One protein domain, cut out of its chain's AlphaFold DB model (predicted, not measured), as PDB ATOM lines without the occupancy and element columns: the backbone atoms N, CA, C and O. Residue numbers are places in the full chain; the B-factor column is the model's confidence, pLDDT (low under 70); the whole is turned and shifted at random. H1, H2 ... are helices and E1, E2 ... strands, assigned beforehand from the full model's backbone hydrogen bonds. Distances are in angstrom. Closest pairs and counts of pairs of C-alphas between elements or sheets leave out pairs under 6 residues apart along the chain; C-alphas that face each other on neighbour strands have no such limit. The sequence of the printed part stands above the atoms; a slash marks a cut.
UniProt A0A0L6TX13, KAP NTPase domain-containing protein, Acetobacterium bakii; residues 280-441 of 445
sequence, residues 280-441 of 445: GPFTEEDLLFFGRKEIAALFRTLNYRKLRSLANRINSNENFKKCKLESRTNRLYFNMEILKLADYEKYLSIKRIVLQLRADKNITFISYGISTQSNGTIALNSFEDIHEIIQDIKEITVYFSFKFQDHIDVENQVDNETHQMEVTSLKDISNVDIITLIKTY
ATOM      1  N   GLY A 280     101.006 -32.700  28.288       74.69
ATOM      2  CA  GLY A 280     102.293 -33.386  28.118       74.69
ATOM      3  C   GLY A 280     103.491 -32.420  28.061       74.69
ATOM      4  O   GLY A 280     103.308 -31.222  27.819       74.69
ATOM      5  N   PRO A 281     104.738 -32.902  28.252       79.38
ATOM      6  CA  PRO A 281     105.930 -32.057  28.391       79.38
ATOM      7  C   PRO A 281     106.401 -31.492  27.048       79.38
ATOM      8  O   PRO A 281     106.387 -32.191  26.039       79.38
ATOM      9  N   PHE A 282     106.728 -30.202  26.995       81.56
ATOM     10  CA  PHE A 282     107.379 -29.531  25.872       81.56
ATOM     11  C   PHE A 282     108.870 -29.837  25.876       81.56
ATOM     12  O   PHE A 282     109.547 -29.688  26.894       81.56
ATOM     13  N   THR A 283     109.373 -30.244  24.726       85.19
ATOM     14  CA  THR A 283     110.784 -30.532  24.486       85.19
ATOM     15  C   THR A 283     111.470 -29.353  23.788       85.19
ATOM     16  O   THR A 283     110.813 -28.444  23.278       85.19
ATOM     17  N   GLU A 284     112.807 -29.357  23.740       83.88
ATOM     18  CA  GLU A 284     113.555 -28.422  22.881       83.88
ATOM     19  C   GLU A 284     113.189 -28.612  21.401       83.88
ATOM     20  O   GLU A 284     113.127 -27.644  20.645       83.88
ATOM     21  N   GLU A 285     112.877 -29.846  20.996       82.00
ATOM     22  CA  GLU A 285     112.388 -30.134  19.650       82.00
ATOM     23  C   GLU A 285     111.038 -29.451  19.398       82.00
ATOM     24  O   GLU A 285     110.890 -28.786  18.377       82.00
ATOM     25  N   ASP A 286     110.103 -29.492  20.355       81.25
ATOM     26  CA  ASP A 286     108.822 -28.777  20.255       81.25
ATOM     27  C   ASP A 286     109.018 -27.259  20.163       81.25
ATOM     28  O   ASP A 286     108.355 -26.602  19.364       81.25
ATOM     29  N   LEU A 287     109.936 -26.688  20.951       83.12
ATOM     30  CA  LEU A 287     110.226 -25.251  20.935       83.12
ATOM     31  C   LEU A 287     110.775 -24.800  19.571       83.12
ATOM     32  O   LEU A 287     110.332 -23.784  19.030       83.12
ATOM     33  N   LEU A 288     111.710 -25.567  19.007       80.56
ATOM     34  CA  LEU A 288     112.291 -25.320  17.682       80.56
ATOM     35  C   LEU A 288     111.338 -25.670  16.530       80.56
ATOM     36  O   LEU A 288     111.489 -25.164  15.419       80.56
ATOM     37  N   PHE A 289     110.371 -26.547  16.771       76.06
ATOM     38  CA  PHE A 289     109.341 -26.899  15.806       76.06
ATOM     39  C   PHE A 289     108.222 -25.850  15.770       76.06
ATOM     40  O   PHE A 289     107.733 -25.490  14.694       76.06
ATOM     41  N   PHE A 290     107.821 -25.328  16.932       72.50
ATOM     42  CA  PHE A 290     106.743 -24.346  17.058       72.50
ATOM     43  C   PHE A 290     107.161 -22.977  16.528       72.50
ATOM     44  O   PHE A 290     106.371 -22.350  15.823       72.50
ATOM     45  N   GLY A 291     108.395 -22.536  16.783       66.31
ATOM     46  CA  GLY A 291     108.926 -21.266  16.287       66.31
ATOM     47  C   GLY A 291     110.321 -21.396  15.679       66.31
ATOM     48  O   GLY A 291     110.986 -22.413  15.822       66.31
ATOM     49  N   ARG A 292     110.794 -20.352  14.986       73.19
ATOM     50  CA  ARG A 292     112.199 -20.294  14.546       73.19
ATOM     51  C   ARG A 292     113.134 -20.020  15.730       73.19
ATOM     52  O   ARG A 292     112.697 -19.817  16.866       73.19
ATOM     53  N   LYS A 293     114.442 -19.977  15.457       80.56
ATOM     54  CA  LYS A 293     115.492 -19.671  16.445       80.56
ATOM     55  C   LYS A 293     115.196 -18.395  17.240       80.56
ATOM     56  O   LYS A 293     115.562 -18.314  18.407       80.56
ATOM     57  N   GLU A 294     114.507 -17.441  16.634       84.75
ATOM     58  CA  GLU A 294     114.096 -16.163  17.199       84.75
ATOM     59  C   GLU A 294     113.094 -16.333  18.350       84.75
ATOM     60  O   GLU A 294     113.301 -15.765  19.420       84.75
ATOM     61  N   ILE A 295     112.059 -17.172  18.196       87.75
ATOM     62  CA  ILE A 295     111.120 -17.478  19.292       87.75
ATOM     63  C   ILE A 295     111.825 -18.240  20.404       87.75
ATOM     64  O   ILE A 295     111.631 -17.920  21.573       87.75
ATOM     65  N   ALA A 296     112.678 -19.207  20.062       88.06
ATOM     66  CA  ALA A 296     113.445 -19.942  21.063       88.06
ATOM     67  C   ALA A 296     114.392 -19.011  21.847       88.06
ATOM     68  O   ALA A 296     114.546 -19.161  23.057       88.06
ATOM     69  N   ALA A 297     115.000 -18.023  21.185       88.62
ATOM     70  CA  ALA A 297     115.813 -17.003  21.840       88.62
ATOM     71  C   ALA A 297     114.966 -16.129  22.779       88.62
ATOM     72  O   ALA A 297     115.326 -15.982  23.942       88.62
ATOM     73  N   LEU A 298     113.817 -15.627  22.317       91.06
ATOM     74  CA  LEU A 298     112.886 -14.843  23.136       91.06
ATOM     75  C   LEU A 298     112.362 -15.638  24.336       91.06
ATOM     76  O   LEU A 298     112.331 -15.119  25.451       91.06
ATOM     77  N   PHE A 299     112.018 -16.911  24.143       91.00
ATOM     78  CA  PHE A 299     111.594 -17.815  25.207       91.00
ATOM     79  C   PHE A 299     112.650 -17.924  26.312       91.00
ATOM     80  O   PHE A 299     112.314 -17.837  27.489       91.00
ATOM     81  N   ARG A 300     113.933 -18.027  25.938       87.44
ATOM     82  CA  ARG A 300     115.070 -18.083  26.877       87.44
ATOM     83  C   ARG A 300     115.347 -16.768  27.618       87.44
ATOM     84  O   ARG A 300     116.200 -16.747  28.497       87.44
ATOM     85  N   THR A 301     114.654 -15.679  27.282       87.19
ATOM     86  CA  THR A 301     114.707 -14.414  28.045       87.19
ATOM     87  C   THR A 301     113.586 -14.289  29.083       87.19
ATOM     88  O   THR A 301     113.547 -13.326  29.854       87.19
ATOM     89  N   LEU A 302     112.637 -15.231  29.112       86.44
ATOM     90  CA  LEU A 302     111.482 -15.169  30.003       86.44
ATOM     91  C   LEU A 302     111.855 -15.607  31.423       86.44
ATOM     92  O   LEU A 302     112.062 -16.781  31.686       86.44
ATOM     93  N   ASN A 303     111.804 -14.695  32.391       81.12
ATOM     94  CA  ASN A 303     111.920 -15.091  33.797       81.12
ATOM     95  C   ASN A 303     110.787 -16.049  34.244       81.12
ATOM     96  O   ASN A 303     109.717 -16.119  33.632       81.12
ATOM     97  N   TYR A 304     110.973 -16.737  35.376       78.50
ATOM     98  CA  TYR A 304     110.010 -17.716  35.909       78.50
ATOM     99  C   TYR A 304     108.590 -17.170  36.134       78.50
ATOM    100  O   TYR A 304     107.607 -17.910  36.032       78.50
ATOM    101  N   ARG A 305     108.436 -15.865  36.394       80.50
ATOM    102  CA  ARG A 305     107.113 -15.227  36.495       80.50
ATOM    103  C   ARG A 305     106.427 -15.168  35.130       80.50
ATOM    104  O   ARG A 305     105.251 -15.520  35.028       80.50
ATOM    105  N   LYS A 306     107.149 -14.757  34.086       89.81
ATOM    106  CA  LYS A 306     106.647 -14.750  32.706       89.81
ATOM    107  C   LYS A 306     106.380 -16.169  32.210       89.81
ATOM    108  O   LYS A 306     105.317 -16.395  31.645       89.81
ATOM    109  N   LEU A 307     107.251 -17.135  32.510       87.06
ATOM    110  CA  LEU A 307     107.007 -18.550  32.204       87.06
ATOM    111  C   LEU A 307     105.749 -19.085  32.902       87.06
ATOM    112  O   LEU A 307     104.964 -19.797  32.286       87.06
ATOM    113  N   ARG A 308     105.492 -18.694  34.159       84.75
ATOM    114  CA  ARG A 308     104.248 -19.059  34.857       84.75
ATOM    115  C   ARG A 308     103.023 -18.424  34.203       84.75
ATOM    116  O   ARG A 308     101.987 -19.070  34.083       84.75
ATOM    117  N   SER A 309     103.131 -17.170  33.760       89.69
ATOM    118  CA  SER A 309     102.060 -16.520  32.994       89.69
ATOM    119  C   SER A 309     101.803 -17.251  31.674       89.69
ATOM    120  O   SER A 309     100.650 -17.533  31.367       89.69
ATOM    121  N   LEU A 310     102.862 -17.619  30.947       91.44
ATOM    122  CA  LEU A 310     102.783 -18.403  29.714       91.44
ATOM    123  C   LEU A 310     102.079 -19.745  29.954       91.44
ATOM    124  O   LEU A 310     101.117 -20.060  29.259       91.44
ATOM    125  N   ALA A 311     102.498 -20.490  30.980       88.69
ATOM    126  CA  ALA A 311     101.874 -21.750  31.368       88.69
ATOM    127  C   ALA A 311     100.378 -21.593  31.674       88.69
ATOM    128  O   ALA A 311      99.560 -22.345  31.150       88.69
ATOM    129  N   ASN A 312     100.001 -20.588  32.470       88.44
ATOM    130  CA  ASN A 312      98.600 -20.323  32.802       88.44
ATOM    131  C   ASN A 312      97.759 -20.023  31.554       88.44
ATOM    132  O   ASN A 312      96.652 -20.541  31.427       88.44
ATOM    133  N   ARG A 313      98.287 -19.220  30.623       88.94
ATOM    134  CA  ARG A 313      97.601 -18.874  29.369       88.94
ATOM    135  C   ARG A 313      97.405 -20.095  28.476       88.94
ATOM    136  O   ARG A 313      96.288 -20.358  28.036       88.94
ATOM    137  N   ILE A 314      98.449 -20.905  28.307       87.25
ATOM    138  CA  ILE A 314      98.383 -22.170  27.561       87.25
ATOM    139  C   ILE A 314      97.364 -23.123  28.198       87.25
ATOM    140  O   ILE A 314      96.512 -23.664  27.499       87.25
ATOM    141  N   ASN A 315      97.382 -23.266  29.524       83.81
ATOM    142  CA  ASN A 315      96.436 -24.110  30.255       83.81
ATOM    143  C   ASN A 315      94.995 -23.601  30.208       83.81
ATOM    144  O   ASN A 315      94.069 -24.396  30.337       83.81
ATOM    145  N   SER A 316      94.774 -22.297  30.051       84.19
ATOM    146  CA  SER A 316      93.426 -21.745  29.889       84.19
ATOM    147  C   SER A 316      92.854 -21.952  28.483       84.19
ATOM    148  O   SER A 316      91.646 -21.842  28.296       84.19
ATOM    149  N   ASN A 317      93.691 -22.298  27.498       82.00
ATOM    150  CA  ASN A 317      93.271 -22.472  26.115       82.00
ATOM    151  C   ASN A 317      92.757 -23.905  25.862       82.00
ATOM    152  O   ASN A 317      93.523 -24.871  25.843       82.00
ATOM    153  N   GLU A 318      91.449 -24.060  25.628       74.94
ATOM    154  CA  GLU A 318      90.831 -25.374  25.383       74.94
ATOM    155  C   GLU A 318      91.412 -26.120  24.172       74.94
ATOM    156  O   GLU A 318      91.466 -27.353  24.178       74.94
ATOM    157  N   ASN A 319      91.873 -25.400  23.143       71.62
ATOM    158  CA  ASN A 319      92.455 -26.020  21.952       71.62
ATOM    159  C   ASN A 319      93.794 -26.696  22.264       71.62
ATOM    160  O   ASN A 319      94.115 -27.728  21.670       71.62
ATOM    161  N   PHE A 320      94.551 -26.165  23.228       72.06
ATOM    162  CA  PHE A 320      95.785 -26.787  23.708       72.06
ATOM    163  C   PHE A 320      95.528 -28.057  24.511       72.06
ATOM    164  O   PHE A 320      96.271 -29.023  24.357       72.06
ATOM    165  N   LYS A 321      94.458 -28.091  25.314       68.00
ATOM    166  CA  LYS A 321      94.076 -29.289  26.081       68.00
ATOM    167  C   LYS A 321      93.666 -30.461  25.196       68.00
ATOM    168  O   LYS A 321      93.898 -31.607  25.558       68.00
ATOM    169  N   LYS A 322      93.038 -30.185  24.048       64.62
ATOM    170  CA  LYS A 322      92.502 -31.225  23.153       64.62
ATOM    171  C   LYS A 322      93.574 -31.890  22.288       64.62
ATOM    172  O   LYS A 322      93.472 -33.084  22.032       64.62
ATOM    173  N   CYS A 323      94.573 -31.143  21.808       61.94
ATOM    174  CA  CYS A 323      95.630 -31.707  20.968       61.94
ATOM    175  C   CYS A 323      96.881 -30.814  20.970       61.94
ATOM    176  O   CYS A 323      96.928 -29.782  20.296       61.94
ATOM    177  N   LYS A 324      97.916 -31.215  21.713       59.50
ATOM    178  CA  LYS A 324      99.149 -30.433  21.876       59.50
ATOM    179  C   LYS A 324      99.899 -30.165  20.557       59.50
ATOM    180  O   LYS A 324     100.445 -29.079  20.392       59.50
ATOM    181  N   LEU A 325      99.952 -31.140  19.639       52.31
ATOM    182  CA  LEU A 325     101.004 -31.202  18.605       52.31
ATOM    183  C   LEU A 325     100.545 -30.972  17.149       52.31
ATOM    184  O   LEU A 325     101.373 -30.630  16.298       52.31
ATOM    185  N   GLU A 326      99.251 -31.083  16.834       56.72
ATOM    186  CA  GLU A 326      98.811 -31.144  15.424       56.72
ATOM    187  C   GLU A 326      98.144 -29.869  14.883       56.72
ATOM    188  O   GLU A 326      98.123 -29.646  13.673       56.72
ATOM    189  N   SER A 327      97.663 -28.971  15.747       67.56
ATOM    190  CA  SER A 327      96.985 -27.743  15.316       67.56
ATOM    191  C   SER A 327      97.990 -26.611  15.039       67.56
ATOM    192  O   SER A 327      98.671 -26.122  15.943       67.56
ATOM    193  N   ARG A 328      98.063 -26.146  13.782       72.75
ATOM    194  CA  ARG A 328      98.827 -24.943  13.375       72.75
ATOM    195  C   ARG A 328      98.443 -23.712  14.209       72.75
ATOM    196  O   ARG A 328      99.302 -22.911  14.562       72.75
ATOM    197  N   THR A 329      97.175 -23.614  14.604       74.62
ATOM    198  CA  THR A 329      96.644 -22.556  15.472       74.62
ATOM    199  C   THR A 329      97.266 -22.575  16.870       74.62
ATOM    200  O   THR A 329      97.559 -21.513  17.417       74.62
ATOM    201  N   ASN A 330      97.544 -23.756  17.432       78.12
ATOM    202  CA  ASN A 330      98.204 -23.866  18.735       78.12
ATOM    203  C   ASN A 330      99.648 -23.351  18.655       78.12
ATOM    204  O   ASN A 330     100.058 -22.551  19.490       78.12
ATOM    205  N   ARG A 331     100.402 -23.699  17.605       80.19
ATOM    206  CA  ARG A 331     101.778 -23.188  17.414       80.19
ATOM    207  C   ARG A 331     101.816 -21.665  17.307       80.19
ATOM    208  O   ARG A 331     102.626 -21.018  17.964       80.19
ATOM    209  N   LEU A 332     100.895 -21.094  16.528       81.94
ATOM    210  CA  LEU A 332     100.744 -19.644  16.390       81.94
ATOM    211  C   LEU A 332     100.475 -18.977  17.740       81.94
ATOM    212  O   LEU A 332     101.144 -18.009  18.085       81.94
ATOM    213  N   TYR A 333      99.549 -19.525  18.527       84.81
ATOM    214  CA  TYR A 333      99.251 -19.016  19.862       84.81
ATOM    215  C   TYR A 333     100.438 -19.115  20.817       84.81
ATOM    216  O   TYR A 333     100.748 -18.136  21.490       84.81
ATOM    217  N   PHE A 334     101.154 -20.241  20.830       86.62
ATOM    218  CA  PHE A 334     102.361 -20.392  21.644       86.62
ATOM    219  C   PHE A 334     103.400 -19.307  21.329       86.62
ATOM    220  O   PHE A 334     103.871 -18.613  22.230       86.62
ATOM    221  N   ASN A 335     103.707 -19.113  20.044       88.06
ATOM    222  CA  ASN A 335     104.690 -18.124  19.606       88.06
ATOM    223  C   ASN A 335     104.239 -16.694  19.911       88.06
ATOM    224  O   ASN A 335     105.046 -15.880  20.359       88.06
ATOM    225  N   MET A 336     102.957 -16.387  19.698       88.38
ATOM    226  CA  MET A 336     102.404 -15.062  19.977       88.38
ATOM    227  C   MET A 336     102.397 -14.742  21.467       88.38
ATOM    228  O   MET A 336     102.682 -13.605  21.838       88.38
ATOM    229  N   GLU A 337     102.147 -15.724  22.330       91.44
ATOM    230  CA  GLU A 337     102.248 -15.538  23.777       91.44
ATOM    231  C   GLU A 337     103.692 -15.338  24.242       91.44
ATOM    232  O   GLU A 337     103.953 -14.469  25.077       91.44
ATOM    233  N   ILE A 338     104.654 -16.059  23.655       92.75
ATOM    234  CA  ILE A 338     106.080 -15.812  23.910       92.75
ATOM    235  C   ILE A 338     106.467 -14.398  23.478       92.75
ATOM    236  O   ILE A 338     107.056 -13.671  24.275       92.75
ATOM    237  N   LEU A 339     106.104 -13.983  22.260       92.44
ATOM    238  CA  LEU A 339     106.354 -12.629  21.759       92.44
ATOM    239  C   LEU A 339     105.745 -11.574  22.678       92.44
ATOM    240  O   LEU A 339     106.446 -10.674  23.121       92.44
ATOM    241  N   LYS A 340     104.468 -11.720  23.039       94.19
ATOM    242  CA  LYS A 340     103.752 -10.786  23.919       94.19
ATOM    243  C   LYS A 340     104.432 -10.633  25.280       94.19
ATOM    244  O   LYS A 340     104.436  -9.539  25.839       94.19
ATOM    245  N   LEU A 341     104.988 -11.716  25.825       94.69
ATOM    246  CA  LEU A 341     105.670 -11.711  27.120       94.69
ATOM    247  C   LEU A 341     107.131 -11.242  27.032       94.69
ATOM    248  O   LEU A 341     107.624 -10.635  27.988       94.69
ATOM    249  N   ALA A 342     107.831 -11.530  25.936       93.94
ATOM    250  CA  ALA A 342     109.248 -11.213  25.759       93.94
ATOM    251  C   ALA A 342     109.472  -9.808  25.182       93.94
ATOM    252  O   ALA A 342     110.296  -9.067  25.710       93.94
ATOM    253  N   ASP A 343     108.723  -9.441  24.141       93.50
ATOM    254  CA  ASP A 343     108.904  -8.231  23.336       93.50
ATOM    255  C   ASP A 343     107.542  -7.711  22.830       93.50
ATOM    256  O   ASP A 343     107.034  -8.071  21.763       93.50
ATOM    257  N   TYR A 344     106.915  -6.870  23.655       93.25
ATOM    258  CA  TYR A 344     105.554  -6.398  23.412       93.25
ATOM    259  C   TYR A 344     105.452  -5.464  22.196       93.25
ATOM    260  O   TYR A 344     104.422  -5.455  21.520       93.25
ATOM    261  N   GLU A 345     106.507  -4.705  21.885       91.75
ATOM    262  CA  GLU A 345     106.530  -3.828  20.711       91.75
ATOM    263  C   GLU A 345     106.466  -4.641  19.418       91.75
ATOM    264  O   GLU A 345     105.623  -4.364  18.560       91.75
ATOM    265  N   LYS A 346     107.263  -5.711  19.309       90.44
ATOM    266  CA  LYS A 346     107.193  -6.626  18.159       90.44
ATOM    267  C   LYS A 346     105.853  -7.334  18.054       90.44
ATOM    268  O   LYS A 346     105.304  -7.446  16.960       90.44
ATOM    269  N   TYR A 347     105.294  -7.772  19.183       92.38
ATOM    270  CA  TYR A 347     103.944  -8.334  19.210       92.38
ATOM    271  C   TYR A 347     102.908  -7.352  18.635       92.38
ATOM    272  O   TYR A 347     102.050  -7.753  17.845       92.38
ATOM    273  N   LEU A 348     102.992  -6.063  18.989       90.44
ATOM    274  CA  LEU A 348     102.112  -5.030  18.438       90.44
ATOM    275  C   LEU A 348     102.350  -4.784  16.946       90.44
ATOM    276  O   LEU A 348     101.366  -4.585  16.235       90.44
ATOM    277  N   SER A 349     103.603  -4.814  16.477       90.06
ATOM    278  CA  SER A 349     103.927  -4.704  15.045       90.06
ATOM    279  C   SER A 349     103.224  -5.804  14.249       90.06
ATOM    280  O   SER A 349     102.374  -5.522  13.406       90.06
ATOM    281  N   ILE A 350     103.435  -7.064  14.640       88.56
ATOM    282  CA  ILE A 350     102.799  -8.230  14.009       88.56
ATOM    283  C   ILE A 350     101.272  -8.119  14.068       88.56
ATOM    284  O   ILE A 350     100.590  -8.390  13.083       88.56
ATOM    285  N   LYS A 351     100.711  -7.695  15.209       89.94
ATOM    286  CA  LYS A 351      99.263  -7.488  15.347       89.94
ATOM    287  C   LYS A 351      98.735  -6.451  14.356       89.94
ATOM    288  O   LYS A 351      97.680  -6.682  13.769       89.94
ATOM    289  N   ARG A 352      99.427  -5.323  14.184       88.44
ATOM    290  CA  ARG A 352      99.034  -4.271  13.234       88.44
ATOM    291  C   ARG A 352      99.061  -4.794  11.807       88.44
ATOM    292  O   ARG A 352      98.024  -4.717  11.157       88.44
ATOM    293  N   ILE A 353     100.165  -5.427  11.408       86.81
ATOM    294  CA  ILE A 353     100.322  -6.022  10.077       86.81
ATOM    295  C   ILE A 353      99.183  -7.010   9.801       86.81
ATOM    296  O   ILE A 353      98.478  -6.902   8.803       86.81
ATOM    297  N   VAL A 354      98.917  -7.945  10.721       85.62
ATOM    298  CA  VAL A 354      97.842  -8.930  10.528       85.62
ATOM    299  C   VAL A 354      96.467  -8.263  10.407       85.62
ATOM    300  O   VAL A 354      95.653  -8.694   9.594       85.62
ATOM    301  N   LEU A 355      96.176  -7.224  11.197       85.12
ATOM    302  CA  LEU A 355      94.904  -6.499  11.109       85.12
ATOM    303  C   LEU A 355      94.777  -5.686   9.812       85.12
ATOM    304  O   LEU A 355      93.684  -5.644   9.251       85.12
ATOM    305  N   GLN A 356      95.867  -5.087   9.325       83.38
ATOM    306  CA  GLN A 356      95.911  -4.393   8.033       83.38
ATOM    307  C   GLN A 356      95.636  -5.375   6.891       83.38
ATOM    308  O   GLN A 356      94.689  -5.172   6.135       83.38
ATOM    309  N   LEU A 357      96.347  -6.507   6.860       80.00
ATOM    310  CA  LEU A 357      96.153  -7.558   5.854       80.00
ATOM    311  C   LEU A 357      94.738  -8.169   5.879       80.00
ATOM    312  O   LEU A 357      94.249  -8.621   4.850       80.00
ATOM    313  N   ARG A 358      94.054  -8.196   7.035       82.06
ATOM    314  CA  ARG A 358      92.638  -8.617   7.133       82.06
ATOM    315  C   ARG A 358      91.664  -7.597   6.556       82.06
ATOM    316  O   ARG A 358      90.595  -7.986   6.093       82.06
ATOM    317  N   ALA A 359      91.967  -6.312   6.718       81.31
ATOM    318  CA  ALA A 359      91.080  -5.219   6.340       81.31
ATOM    319  C   ALA A 359      91.212  -4.841   4.859       81.31
ATOM    320  O   ALA A 359      90.294  -4.226   4.308       81.31
ATOM    321  N   ASP A 360      92.331  -5.202   4.230       77.88
ATOM    322  CA  ASP A 360      92.598  -4.901   2.834       77.88
ATOM    323  C   ASP A 360      91.677  -5.698   1.895       77.88
ATOM    324  O   ASP A 360      91.700  -6.927   1.824       77.88
ATOM    325  N   LYS A 361      90.845  -4.960   1.157       72.12
ATOM    326  CA  LYS A 361      89.873  -5.505   0.199       72.12
ATOM    327  C   LYS A 361      90.526  -5.974  -1.100       72.12
ATOM    328  O   LYS A 361      89.884  -6.696  -1.864       72.12
ATOM    329  N   ASN A 362      91.768  -5.569  -1.353       68.56
ATOM    330  CA  ASN A 362      92.531  -5.964  -2.529       68.56
ATOM    331  C   ASN A 362      93.206  -7.331  -2.344       68.56
ATOM    332  O   ASN A 362      93.730  -7.882  -3.312       68.56
ATOM    333  N   ILE A 363      93.159  -7.902  -1.135       67.88
ATOM    334  CA  ILE A 363      93.774  -9.188  -0.806       67.88
ATOM    335  C   ILE A 363      92.709 -10.284  -0.730       67.88
ATOM    336  O   ILE A 363      91.779 -10.236   0.075       67.88
ATOM    337  N   THR A 364      92.877 -11.332  -1.536       67.06
ATOM    338  CA  THR A 364      92.047 -12.540  -1.476       67.06
ATOM    339  C   THR A 364      92.880 -13.727  -1.010       67.06
ATOM    340  O   THR A 364      93.842 -14.139  -1.650       67.06
ATOM    341  N   PHE A 365      92.492 -14.326   0.114       66.12
ATOM    342  CA  PHE A 365      93.202 -15.468   0.687       66.12
ATOM    343  C   PHE A 365      92.583 -16.800   0.243       66.12
ATOM    344  O   PHE A 365      91.498 -17.171   0.709       66.12
ATOM    345  N   ILE A 366      93.301 -17.573  -0.566       61.28
ATOM    346  CA  ILE A 366      92.894 -18.886  -1.079       61.28
ATOM    347  C   ILE A 366      93.636 -19.979  -0.297       61.28
ATOM    348  O   ILE A 366      94.853 -19.958  -0.166       61.28
ATOM    349  N   SER A 367      92.923 -20.953   0.265       57.16
ATOM    350  CA  SER A 367      93.534 -22.077   0.996       57.16
ATOM    351  C   SER A 367      93.125 -23.407   0.370       57.16
ATOM    352  O   SER A 367      91.929 -23.696   0.316       57.16
ATOM    353  N   TYR A 368      94.089 -24.231  -0.051       51.56
ATOM    354  CA  TYR A 368      93.821 -25.546  -0.640       51.56
ATOM    355  C   TYR A 368      93.970 -26.679   0.392       51.56
ATOM    356  O   TYR A 368      95.086 -27.058   0.722       51.56
ATOM    357  N   GLY A 369      92.852 -27.262   0.846       43.38
ATOM    358  CA  GLY A 369      92.760 -28.636   1.387       43.38
ATOM    359  C   GLY A 369      93.450 -28.983   2.727       43.38
ATOM    360  O   GLY A 369      94.424 -28.383   3.148       43.38
ATOM    361  N   ILE A 370      92.927 -30.010   3.410       36.66
ATOM    362  CA  ILE A 370      93.188 -30.376   4.825       36.66
ATOM    363  C   ILE A 370      94.346 -31.392   5.014       36.66
ATOM    364  O   ILE A 370      94.600 -31.855   6.121       36.66
ATOM    365  N   SER A 371      95.107 -31.746   3.974       40.34
ATOM    366  CA  SER A 371      96.249 -32.668   4.140       40.34
ATOM    367  C   SER A 371      97.557 -31.926   4.445       40.34
ATOM    368  O   SER A 371      97.715 -30.755   4.112       40.34
ATOM    369  N   THR A 372      98.494 -32.611   5.100       39.94
ATOM    370  CA  THR A 372      99.738 -32.103   5.717       39.94
ATOM    371  C   THR A 372     100.714 -31.361   4.786       39.94
ATOM    372  O   THR A 372     101.707 -30.820   5.268       39.94
ATOM    373  N   GLN A 373     100.415 -31.264   3.488       43.69
ATOM    374  CA  GLN A 373     101.138 -30.484   2.476       43.69
ATOM    375  C   GLN A 373     100.199 -29.569   1.674       43.69
ATOM    376  O   GLN A 373     100.247 -29.508   0.448       43.69
ATOM    377  N   SER A 374      99.301 -28.863   2.353       47.97
ATOM    378  CA  SER A 374      98.567 -27.774   1.721       47.97
ATOM    379  C   SER A 374      99.512 -26.621   1.380       47.97
ATOM    380  O   SER A 374     100.304 -26.194   2.220       47.97
ATOM    381  N   ASN A 375      99.408 -26.120   0.149       50.34
ATOM    382  CA  ASN A 375      99.879 -24.794  -0.235       50.34
ATOM    383  C   ASN A 375      98.689 -23.834  -0.131       50.34
ATOM    384  O   ASN A 375      97.537 -24.197  -0.378       50.34
ATOM    385  N   GLY A 376      98.956 -22.622   0.324       56.38
ATOM    386  CA  GLY A 376      97.948 -21.613   0.598       56.38
ATOM    387  C   GLY A 376      98.444 -20.348  -0.030       56.38
ATOM    388  O   GLY A 376      99.620 -20.043   0.084       56.38
ATOM    389  N   THR A 377      97.546 -19.661  -0.690       59.50
ATOM    390  CA  THR A 377      97.837 -18.737  -1.753       59.50
ATOM    391  C   THR A 377      97.208 -17.396  -1.408       59.50
ATOM    392  O   THR A 377      96.010 -17.326  -1.130       59.50
ATOM    393  N   ILE A 378      97.995 -16.327  -1.416       62.56
ATOM    394  CA  ILE A 378      97.475 -14.959  -1.335       62.56
ATOM    395  C   ILE A 378      97.418 -14.411  -2.760       62.56
ATOM    396  O   ILE A 378      98.454 -14.309  -3.412       62.56
ATOM    397  N   ALA A 379      96.214 -14.096  -3.235       64.00
ATOM    398  CA  ALA A 379      95.983 -13.433  -4.513       64.00
ATOM    399  C   ALA A 379      95.775 -11.932  -4.279       64.00
ATOM    400  O   ALA A 379      95.083 -11.542  -3.331       64.00
ATOM    401  N   LEU A 380      96.377 -11.106  -5.133       62.91
ATOM    402  CA  LEU A 380      96.312  -9.648  -5.044       62.91
ATOM    403  C   LEU A 380      95.605  -9.084  -6.276       62.91
ATOM    404  O   LEU A 380      95.932  -9.428  -7.415       62.91
ATOM    405  N   ASN A 381      94.644  -8.198  -6.026       59.12
ATOM    406  CA  ASN A 381      93.814  -7.574  -7.053       59.12
ATOM    407  C   ASN A 381      94.399  -6.242  -7.573       59.12
ATOM    408  O   ASN A 381      93.828  -5.656  -8.488       59.12
ATOM    409  N   SER A 382      95.507  -5.744  -7.003       62.09
ATOM    410  CA  SER A 382      96.175  -4.494  -7.410       62.09
ATOM    411  C   SER A 382      97.698  -4.536  -7.182       62.09
ATOM    412  O   SER A 382      98.200  -5.335  -6.392       62.09
ATOM    413  N   PHE A 383      98.434  -3.671  -7.896       56.94
ATOM    414  CA  PHE A 383      99.906  -3.592  -7.869       56.94
ATOM    415  C   PHE A 383     100.482  -2.533  -6.919       56.94
ATOM    416  O   PHE A 383     101.664  -2.618  -6.593       56.94
ATOM    417  N   GLU A 384      99.689  -1.537  -6.507       61.69
ATOM    418  CA  GLU A 384     100.199  -0.333  -5.824       61.69
ATOM    419  C   GLU A 384     100.896  -0.653  -4.489       61.69
ATOM    420  O   GLU A 384     101.920  -0.043  -4.186       61.69
ATOM    421  N   ASP A 385     100.454  -1.701  -3.783       64.31
ATOM    422  CA  ASP A 385     100.914  -2.020  -2.423       64.31
ATOM    423  C   ASP A 385     101.705  -3.344  -2.323       64.31
ATOM    424  O   ASP A 385     102.026  -3.815  -1.230       64.31
ATOM    425  N   ILE A 386     102.068  -3.975  -3.454       68.19
ATOM    426  CA  ILE A 386     102.670  -5.326  -3.450       68.19
ATOM    427  C   ILE A 386     103.988  -5.390  -2.663       68.19
ATOM    428  O   ILE A 386     104.259  -6.364  -1.959       68.19
ATOM    429  N   HIS A 387     104.816  -4.349  -2.763       72.06
ATOM    430  CA  HIS A 387     106.111  -4.299  -2.089       72.06
ATOM    431  C   HIS A 387     105.964  -4.150  -0.573       72.06
ATOM    432  O   HIS A 387     106.724  -4.782   0.163       72.06
ATOM    433  N   GLU A 388     104.988  -3.362  -0.120       75.81
ATOM    434  CA  GLU A 388     104.667  -3.190   1.299       75.81
ATOM    435  C   GLU A 388     104.110  -4.494   1.879       75.81
ATOM    436  O   GLU A 388     104.641  -4.998   2.864       75.81
ATOM    437  N   ILE A 389     103.171  -5.140   1.179       72.81
ATOM    438  CA  ILE A 389     102.602  -6.437   1.578       72.81
ATOM    439  C   ILE A 389     103.683  -7.526   1.667       72.81
ATOM    440  O   ILE A 389     103.720  -8.296   2.629       72.81
ATOM    441  N   ILE A 390     104.594  -7.611   0.692       74.12
ATOM    442  CA  ILE A 390     105.706  -8.576   0.731       74.12
ATOM    443  C   ILE A 390     106.623  -8.298   1.929       74.12
ATOM    444  O   ILE A 390     107.096  -9.241   2.570       74.12
ATOM    445  N   GLN A 391     106.890  -7.029   2.232       78.56
ATOM    446  CA  GLN A 391     107.741  -6.640   3.353       78.56
ATOM    447  C   GLN A 391     107.097  -6.982   4.703       78.56
ATOM    448  O   GLN A 391     107.749  -7.592   5.554       78.56
ATOM    449  N   ASP A 392     105.812  -6.686   4.855       80.62
ATOM    450  CA  ASP A 392     104.978  -7.040   6.003       80.62
ATOM    451  C   ASP A 392     104.953  -8.553   6.250       80.62
ATOM    452  O   ASP A 392     105.166  -9.043   7.365       80.62
ATOM    453  N   ILE A 393     104.758  -9.333   5.183       76.38
ATOM    454  CA  ILE A 393     104.776 -10.794   5.256       76.38
ATOM    455  C   ILE A 393     106.171 -11.296   5.661       76.38
ATOM    456  O   ILE A 393     106.281 -12.193   6.505       76.38
ATOM    457  N   LYS A 394     107.243 -10.706   5.119       77.75
ATOM    458  CA  LYS A 394     108.626 -11.036   5.500       77.75
ATOM    459  C   LYS A 394     108.882 -10.765   6.979       77.75
ATOM    460  O   LYS A 394     109.445 -11.638   7.641       77.75
ATOM    461  N   GLU A 395     108.427  -9.635   7.514       81.38
ATOM    462  CA  GLU A 395     108.572  -9.298   8.937       81.38
ATOM    463  C   GLU A 395     107.909 -10.345   9.842       81.38
ATOM    464  O   GLU A 395     108.521 -10.818  10.804       81.38
ATOM    465  N   ILE A 396     106.699 -10.790   9.492       80.19
ATOM    466  CA  ILE A 396     105.996 -11.845  10.231       80.19
ATOM    467  C   ILE A 396     106.791 -13.160  10.184       80.19
ATOM    468  O   ILE A 396     106.973 -13.804  11.220       80.19
ATOM    469  N   THR A 397     107.299 -13.570   9.015       76.88
ATOM    470  CA  THR A 397     107.925 -14.899   8.822       76.88
ATOM    471  C   THR A 397     109.156 -15.174   9.682       76.88
ATOM    472  O   THR A 397     109.505 -16.339   9.884       76.88
ATOM    473  N   VAL A 398     109.799 -14.134  10.218       79.62
ATOM    474  CA  VAL A 398     110.952 -14.255  11.121       79.62
ATOM    475  C   VAL A 398     110.589 -15.019  12.398       79.62
ATOM    476  O   VAL A 398     111.393 -15.791  12.911       79.62
ATOM    477  N   TYR A 399     109.362 -14.861  12.897       78.56
ATOM    478  CA  TYR A 399     108.957 -15.393  14.202       78.56
ATOM    479  C   TYR A 399     108.239 -16.738  14.131       78.56
ATOM    480  O   TYR A 399     107.889 -17.319  15.155       78.56
ATOM    481  N   PHE A 400     108.020 -17.274  12.937       75.75
ATOM    482  CA  PHE A 400     107.276 -18.513  12.777       75.75
ATOM    483  C   PHE A 400     108.001 -19.461  11.830       75.75
ATOM    484  O   PHE A 400     108.656 -19.041  10.873       75.75
ATOM    485  N   SER A 401     107.907 -20.762  12.094       62.44
ATOM    486  CA  SER A 401     108.610 -21.836  11.379       62.44
ATOM    487  C   SER A 401     108.058 -22.100   9.962       62.44
ATOM    488  O   SER A 401     108.052 -23.229   9.479       62.44
ATOM    489  N   PHE A 402     107.620 -21.052   9.259       65.75
ATOM    490  CA  PHE A 402     106.985 -21.135   7.945       65.75
ATOM    491  C   PHE A 402     107.985 -20.898   6.819       65.75
ATOM    492  O   PHE A 402     108.849 -20.024   6.914       65.75
ATOM    493  N   LYS A 403     107.847 -21.642   5.719       56.22
ATOM    494  CA  LYS A 403     108.565 -21.353   4.474       56.22
ATOM    495  C   LYS A 403     107.760 -20.338   3.679       56.22
ATOM    496  O   LYS A 403     106.661 -20.638   3.233       56.22
ATOM    497  N   PHE A 404     108.310 -19.143   3.534       55.16
ATOM    498  CA  PHE A 404     107.824 -18.158   2.585       55.16
ATOM    499  C   PHE A 404     108.488 -18.426   1.235       55.16
ATOM    500  O   PHE A 404     109.718 -18.494   1.165       55.16
ATOM    501  N   GLN A 405     107.683 -18.644   0.198       59.19
ATOM    502  CA  GLN A 405     108.156 -18.757  -1.177       59.19
ATOM    503  C   GLN A 405     107.559 -17.612  -1.994       59.19
ATOM    504  O   GLN A 405     106.342 -17.537  -2.172       59.19
ATOM    505  N   ASP A 406     108.450 -16.746  -2.481       58.97
ATOM    506  CA  ASP A 406     108.161 -15.685  -3.447       58.97
ATOM    507  C   ASP A 406     107.893 -16.320  -4.824       58.97
ATOM    508  O   ASP A 406     108.762 -16.345  -5.696       58.97
ATOM    509  N   HIS A 407     106.706 -16.895  -5.008       58.88
ATOM    510  CA  HIS A 407     106.185 -17.231  -6.330       58.88
ATOM    511  C   HIS A 407     105.131 -16.183  -6.677       58.88
ATOM    512  O   HIS A 407     104.219 -15.946  -5.902       58.88
ATOM    513  N   ILE A 408     105.324 -15.475  -7.786       57.19
ATOM    514  CA  ILE A 408     104.396 -14.450  -8.262       57.19
ATOM    515  C   ILE A 408     104.057 -14.827  -9.697       57.19
ATOM    516  O   ILE A 408     104.865 -14.621 -10.604       57.19
ATOM    517  N   ASP A 409     102.882 -15.412  -9.879       55.81
ATOM    518  CA  ASP A 409     102.309 -15.691 -11.185       55.81
ATOM    519  C   ASP A 409     101.514 -14.469 -11.646       55.81
ATOM    520  O   ASP A 409     100.775 -13.847 -10.887       55.81
ATOM    521  N   VAL A 410     101.680 -14.093 -12.907       55.09
ATOM    522  CA  VAL A 410     101.086 -12.878 -13.464       55.09
ATOM    523  C   VAL A 410     100.100 -13.282 -14.555       55.09
ATOM    524  O   VAL A 410     100.512 -13.850 -15.569       55.09
ATOM    525  N   GLU A 411      98.803 -13.013 -14.367       52.25
ATOM    526  CA  GLU A 411      97.817 -13.196 -15.438       52.25
ATOM    527  C   GLU A 411      97.734 -11.936 -16.300       52.25
ATOM    528  O   GLU A 411      97.351 -10.857 -15.846       52.25
ATOM    529  N   ASN A 412      98.083 -12.101 -17.575       52.06
ATOM    530  CA  ASN A 412      97.962 -11.067 -18.594       52.06
ATOM    531  C   ASN A 412      96.678 -11.313 -19.390       52.06
ATOM    532  O   ASN A 412      96.519 -12.395 -19.966       52.06
ATOM    533  N   GLN A 413      95.796 -10.318 -19.489       44.53
ATOM    534  CA  GLN A 413      94.807 -10.290 -20.566       44.53
ATOM    535  C   GLN A 413      95.373  -9.467 -21.723       44.53
ATOM    536  O   GLN A 413      95.924  -8.383 -21.535       44.53
ATOM    537  N   VAL A 414      95.290 -10.022 -22.932       47.50
ATOM    538  CA  VAL A 414      95.617  -9.285 -24.153       47.50
ATOM    539  C   VAL A 414      94.360  -8.536 -24.555       47.50
ATOM    540  O   VAL A 414      93.368  -9.160 -24.937       47.50
ATOM    541  N   ASP A 415      94.401  -7.212 -24.460       44.00
ATOM    542  CA  ASP A 415      93.355  -6.379 -25.030       44.00
ATOM    543  C   ASP A 415      93.472  -6.433 -26.564       44.00
ATOM    544  O   ASP A 415      94.440  -5.953 -27.171       44.00
ATOM    545  N   ASN A 416      92.504  -7.104 -27.196       46.91
ATOM    546  CA  ASN A 416      92.531  -7.416 -28.628       46.91
ATOM    547  C   ASN A 416      92.463  -6.164 -29.520       46.91
ATOM    548  O   ASN A 416      92.746  -6.268 -30.715       46.91
ATOM    549  N   GLU A 417      92.134  -4.992 -28.970       49.12
ATOM    550  CA  GLU A 417      92.083  -3.733 -29.721       49.12
ATOM    551  C   GLU A 417      93.406  -2.949 -29.693       49.12
ATOM    552  O   GLU A 417      93.715  -2.248 -30.658       49.12
ATOM    553  N   THR A 418      94.233  -3.097 -28.650       48.03
ATOM    554  CA  THR A 418      95.424  -2.249 -28.436       48.03
ATOM    555  C   THR A 418      96.763  -2.993 -28.471       48.03
ATOM    556  O   THR A 418      97.810  -2.343 -28.512       48.03
ATOM    557  N   HIS A 419      96.768  -4.336 -28.508       42.06
ATOM    558  CA  HIS A 419      97.989  -5.168 -28.438       42.06
ATOM    559  C   HIS A 419      98.876  -4.858 -27.210       42.06
ATOM    560  O   HIS A 419     100.073  -5.161 -27.208       42.06
ATOM    561  N   GLN A 420      98.312  -4.266 -26.154       35.72
ATOM    562  CA  GLN A 420      98.999  -4.066 -24.883       35.72
ATOM    563  C   GLN A 420      98.656  -5.217 -23.931       35.72
ATOM    564  O   GLN A 420      97.513  -5.666 -23.856       35.72
ATOM    565  N   MET A 421      99.672  -5.737 -23.238       39.44
ATOM    566  CA  MET A 421      99.468  -6.677 -22.137       39.44
ATOM    567  C   MET A 421      98.972  -5.881 -20.931       39.44
ATOM    568  O   MET A 421      99.748  -5.125 -20.345       39.44
ATOM    569  N   GLU A 422      97.703  -6.045 -20.572       39.16
ATOM    570  CA  GLU A 422      97.160  -5.500 -19.334       39.16
ATOM    571  C   GLU A 422      97.267  -6.582 -18.259       39.16
ATOM    572  O   GLU A 422      96.727  -7.690 -18.382       39.16
ATOM    573  N   VAL A 423      98.058  -6.292 -17.230       43.53
ATOM    574  CA  VAL A 423      98.270  -7.218 -16.125       43.53
ATOM    575  C   VAL A 423      97.087  -7.098 -15.172       43.53
ATOM    576  O   VAL A 423      96.974  -6.111 -14.448       43.53
ATOM    577  N   THR A 424      96.183  -8.074 -15.193       44.19
ATOM    578  CA  THR A 424      94.868  -7.958 -14.541       44.19
ATOM    579  C   THR A 424      94.822  -8.555 -13.136       44.19
ATOM    580  O   THR A 424      93.947  -8.182 -12.358       44.19
ATOM    581  N   SER A 425      95.750  -9.449 -12.772       48.62
ATOM    582  CA  SER A 425      95.868  -9.964 -11.400       48.62
ATOM    583  C   SER A 425      97.237 -10.590 -11.105       48.62
ATOM    584  O   SER A 425      97.926 -11.080 -12.005       48.62
ATOM    585  N   LEU A 426      97.619 -10.585  -9.823       48.53
ATOM    586  CA  LEU A 426      98.779 -11.303  -9.296       48.53
ATOM    587  C   LEU A 426      98.311 -12.542  -8.541       48.53
ATOM    588  O   LEU A 426      97.550 -12.463  -7.570       48.53
ATOM    589  N   LYS A 427      98.819 -13.684  -8.970       51.00
ATOM    590  CA  LYS A 427      98.642 -14.973  -8.328       51.00
ATOM    591  C   LYS A 427      99.834 -15.271  -7.410       51.00
ATOM    592  O   LYS A 427     100.981 -15.325  -7.832       51.00
ATOM    593  N   ASP A 428      99.508 -15.510  -6.146       52.75
ATOM    594  CA  ASP A 428     100.066 -16.608  -5.360       52.75
ATOM    595  C   ASP A 428     101.317 -16.420  -4.479       52.75
ATOM    596  O   ASP A 428     102.246 -17.218  -4.543       52.75
ATOM    597  N   ILE A 429     101.269 -15.545  -3.463       54.22
ATOM    598  CA  ILE A 429     102.220 -15.669  -2.334       54.22
ATOM    599  C   ILE A 429     101.879 -16.932  -1.526       54.22
ATOM    600  O   ILE A 429     100.806 -17.020  -0.919       54.22
ATOM    601  N   SER A 430     102.788 -17.912  -1.509       53.03
ATOM    602  CA  SER A 430     102.501 -19.230  -0.938       53.03
ATOM    603  C   SER A 430     102.948 -19.375   0.524       53.03
ATOM    604  O   SER A 430     104.138 -19.476   0.826       53.03
ATOM    605  N   ASN A 431     101.987 -19.379   1.460       64.69
ATOM    606  CA  ASN A 431     102.214 -19.724   2.869       64.69
ATOM    607  C   ASN A 431     100.896 -19.999   3.636       64.69
ATOM    608  O   ASN A 431     100.262 -19.077   4.156       64.69
ATOM    609  N   VAL A 432     100.473 -21.267   3.763       61.88
ATOM    610  CA  VAL A 432      99.204 -21.616   4.450       61.88
ATOM    611  C   VAL A 432      99.163 -21.149   5.903       61.88
ATOM    612  O   VAL A 432      98.091 -20.861   6.430       61.88
ATOM    613  N   ASP A 433     100.302 -21.070   6.575       61.62
ATOM    614  CA  ASP A 433     100.320 -20.808   8.009       61.62
ATOM    615  C   ASP A 433     100.252 -19.313   8.332       61.62
ATOM    616  O   ASP A 433      99.630 -18.932   9.323       61.62
ATOM    617  N   ILE A 434     100.764 -18.453   7.447       69.69
ATOM    618  CA  ILE A 434     100.489 -17.007   7.481       69.69
ATOM    619  C   ILE A 434      99.013 -16.756   7.205       69.69
ATOM    620  O   ILE A 434      98.372 -16.000   7.927       69.69
ATOM    621  N   ILE A 435      98.437 -17.462   6.233       68.75
ATOM    622  CA  ILE A 435      96.994 -17.403   5.979       68.75
ATOM    623  C   ILE A 435      96.217 -17.899   7.201       68.75
ATOM    624  O   ILE A 435      95.177 -17.340   7.534       68.75
ATOM    625  N   THR A 436      96.729 -18.901   7.912       70.94
ATOM    626  CA  THR A 436      96.132 -19.396   9.158       70.94
ATOM    627  C   THR A 436      96.217 -18.341  10.261       70.94
ATOM    628  O   THR A 436      95.202 -18.071  10.900       70.94
ATOM    629  N   LEU A 437      97.360 -17.674  10.453       75.56
ATOM    630  CA  LEU A 437      97.500 -16.552  11.391       75.56
ATOM    631  C   LEU A 437      96.524 -15.421  11.041       75.56
ATOM    632  O   LEU A 437      95.765 -14.958  11.891       75.56
ATOM    633  N   ILE A 438      96.476 -15.028   9.771       75.31
ATOM    634  CA  ILE A 438      95.605 -13.956   9.296       75.31
ATOM    635  C   ILE A 438      94.132 -14.350   9.395       75.31
ATOM    636  O   ILE A 438      93.334 -13.517   9.788       75.31
ATOM    637  N   LYS A 439      93.724 -15.587   9.124       72.25
ATOM    638  CA  LYS A 439      92.295 -15.948   9.155       72.25
ATOM    639  C   LYS A 439      91.779 -16.366  10.523       72.25
ATOM    640  O   LYS A 439      90.613 -16.133  10.819       72.25
ATOM    641  N   THR A 440      92.604 -17.035  11.322       69.69
ATOM    642  CA  THR A 440      92.120 -17.806  12.480       69.69
ATOM    643  C   THR A 440      92.594 -17.271  13.822       69.69
ATOM    644  O   THR A 440      91.975 -17.579  14.836       69.69
ATOM    645  N   TYR A 441      93.667 -16.475  13.859       73.81
ATOM    646  CA  TYR A 441      94.208 -16.001  15.128       73.81
ATOM    647  C   TYR A 441      93.363 -14.867  15.714       73.81
ATOM    648  O   TYR A 441      93.225 -13.802  15.111       73.81
TER     649      TYR A 441
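This is residues 280 to 441 of the 445 residues of the protein "KAP NTPase domain-containing protein" of Acetobacterium bakii (UniProt A0A0L6TX13). This is a rod with a head of helices at one end, H1 to H4 gathered round H5, and a long two-stranded hairpin, E3 and E4, reaching to the other end. Between them H8 packs across E1 and E2, the remaining strands of a strongly twisted sheet, with H6 and H7 close by. The printed part has 162 residues, with helices H1 to H6, then E1, E2, H7, E3, E4 and H8; the sheet's order is E1 E2 E4 E3, antiparallel throughout. The class is mixed, helices and strands; the whole is only just loose, close to compact, with a radius of gyration of the C-alphas of 18.5 A and spans of 69 by 33 by 24 A.

Start at the sheet: E1, residues 363 to 367, and E2, residues 376 to 380, form an antiparallel hairpin, with N 364 and O 379 2.9 A apart. On the other side of E2 find E4, residues 421 to 430, antiparallel, with N 378 and O 429 2.9 A apart. E4 bends by 57 degrees at residue 424 and forms a hairpin with E3, residues 409 to 414; N 409 and O 427 are 2.8 A apart. E2, H7, residues 386 to 397, and E3 make a split strand-helix-strand unit, two strands running the same way with E4 between them, its crossover right-handed. H8, residues 432 to 440, is on the sheet at a height of 9.0 A and runs across the strands. H6, residues 344 to 359, touches H8 with residues 354 to 358 alone; the closest C-alphas, Val 354 and Ile 438, are 5.6 A apart. The hub is H5, residues 328 to 342, which forms a helical hairpin with H6 and touches H3, residues 304 to 316, at a shallow tilt of 29 degrees, opposite ways, closest at C-alphas Lys 306 and Leu 341, 6.4 A. H5 also touches H1, residues 284 to 290, and H2, residues 293 to 299, and is close to but not clearly touching H4, residues 318 to 322. In each helix every O i to N i+4 pair is within hydrogen-bond range.

Find C-alpha 284 at (113.555, -28.422, 22.881), where H1 begins. E4, 24.8 A long, begins at C-alpha 421, (99.468, -6.677, -22.137). H6 measures 22.4 A, H5 21.2 A and H3 18.1 A. H8 ends at C-alpha 440, (92.120, -17.806, 12.480).

The C-alphas farthest apart, Tyr 304 and Glu 417, are 69.5 A apart. The printed part has no cut, and the link from H7 to E3 is long, with 11 residues. Mean pLDDT of the printed part is 71.3; look for values under 70 at residues 362 to 386 and 401 to 435, among others.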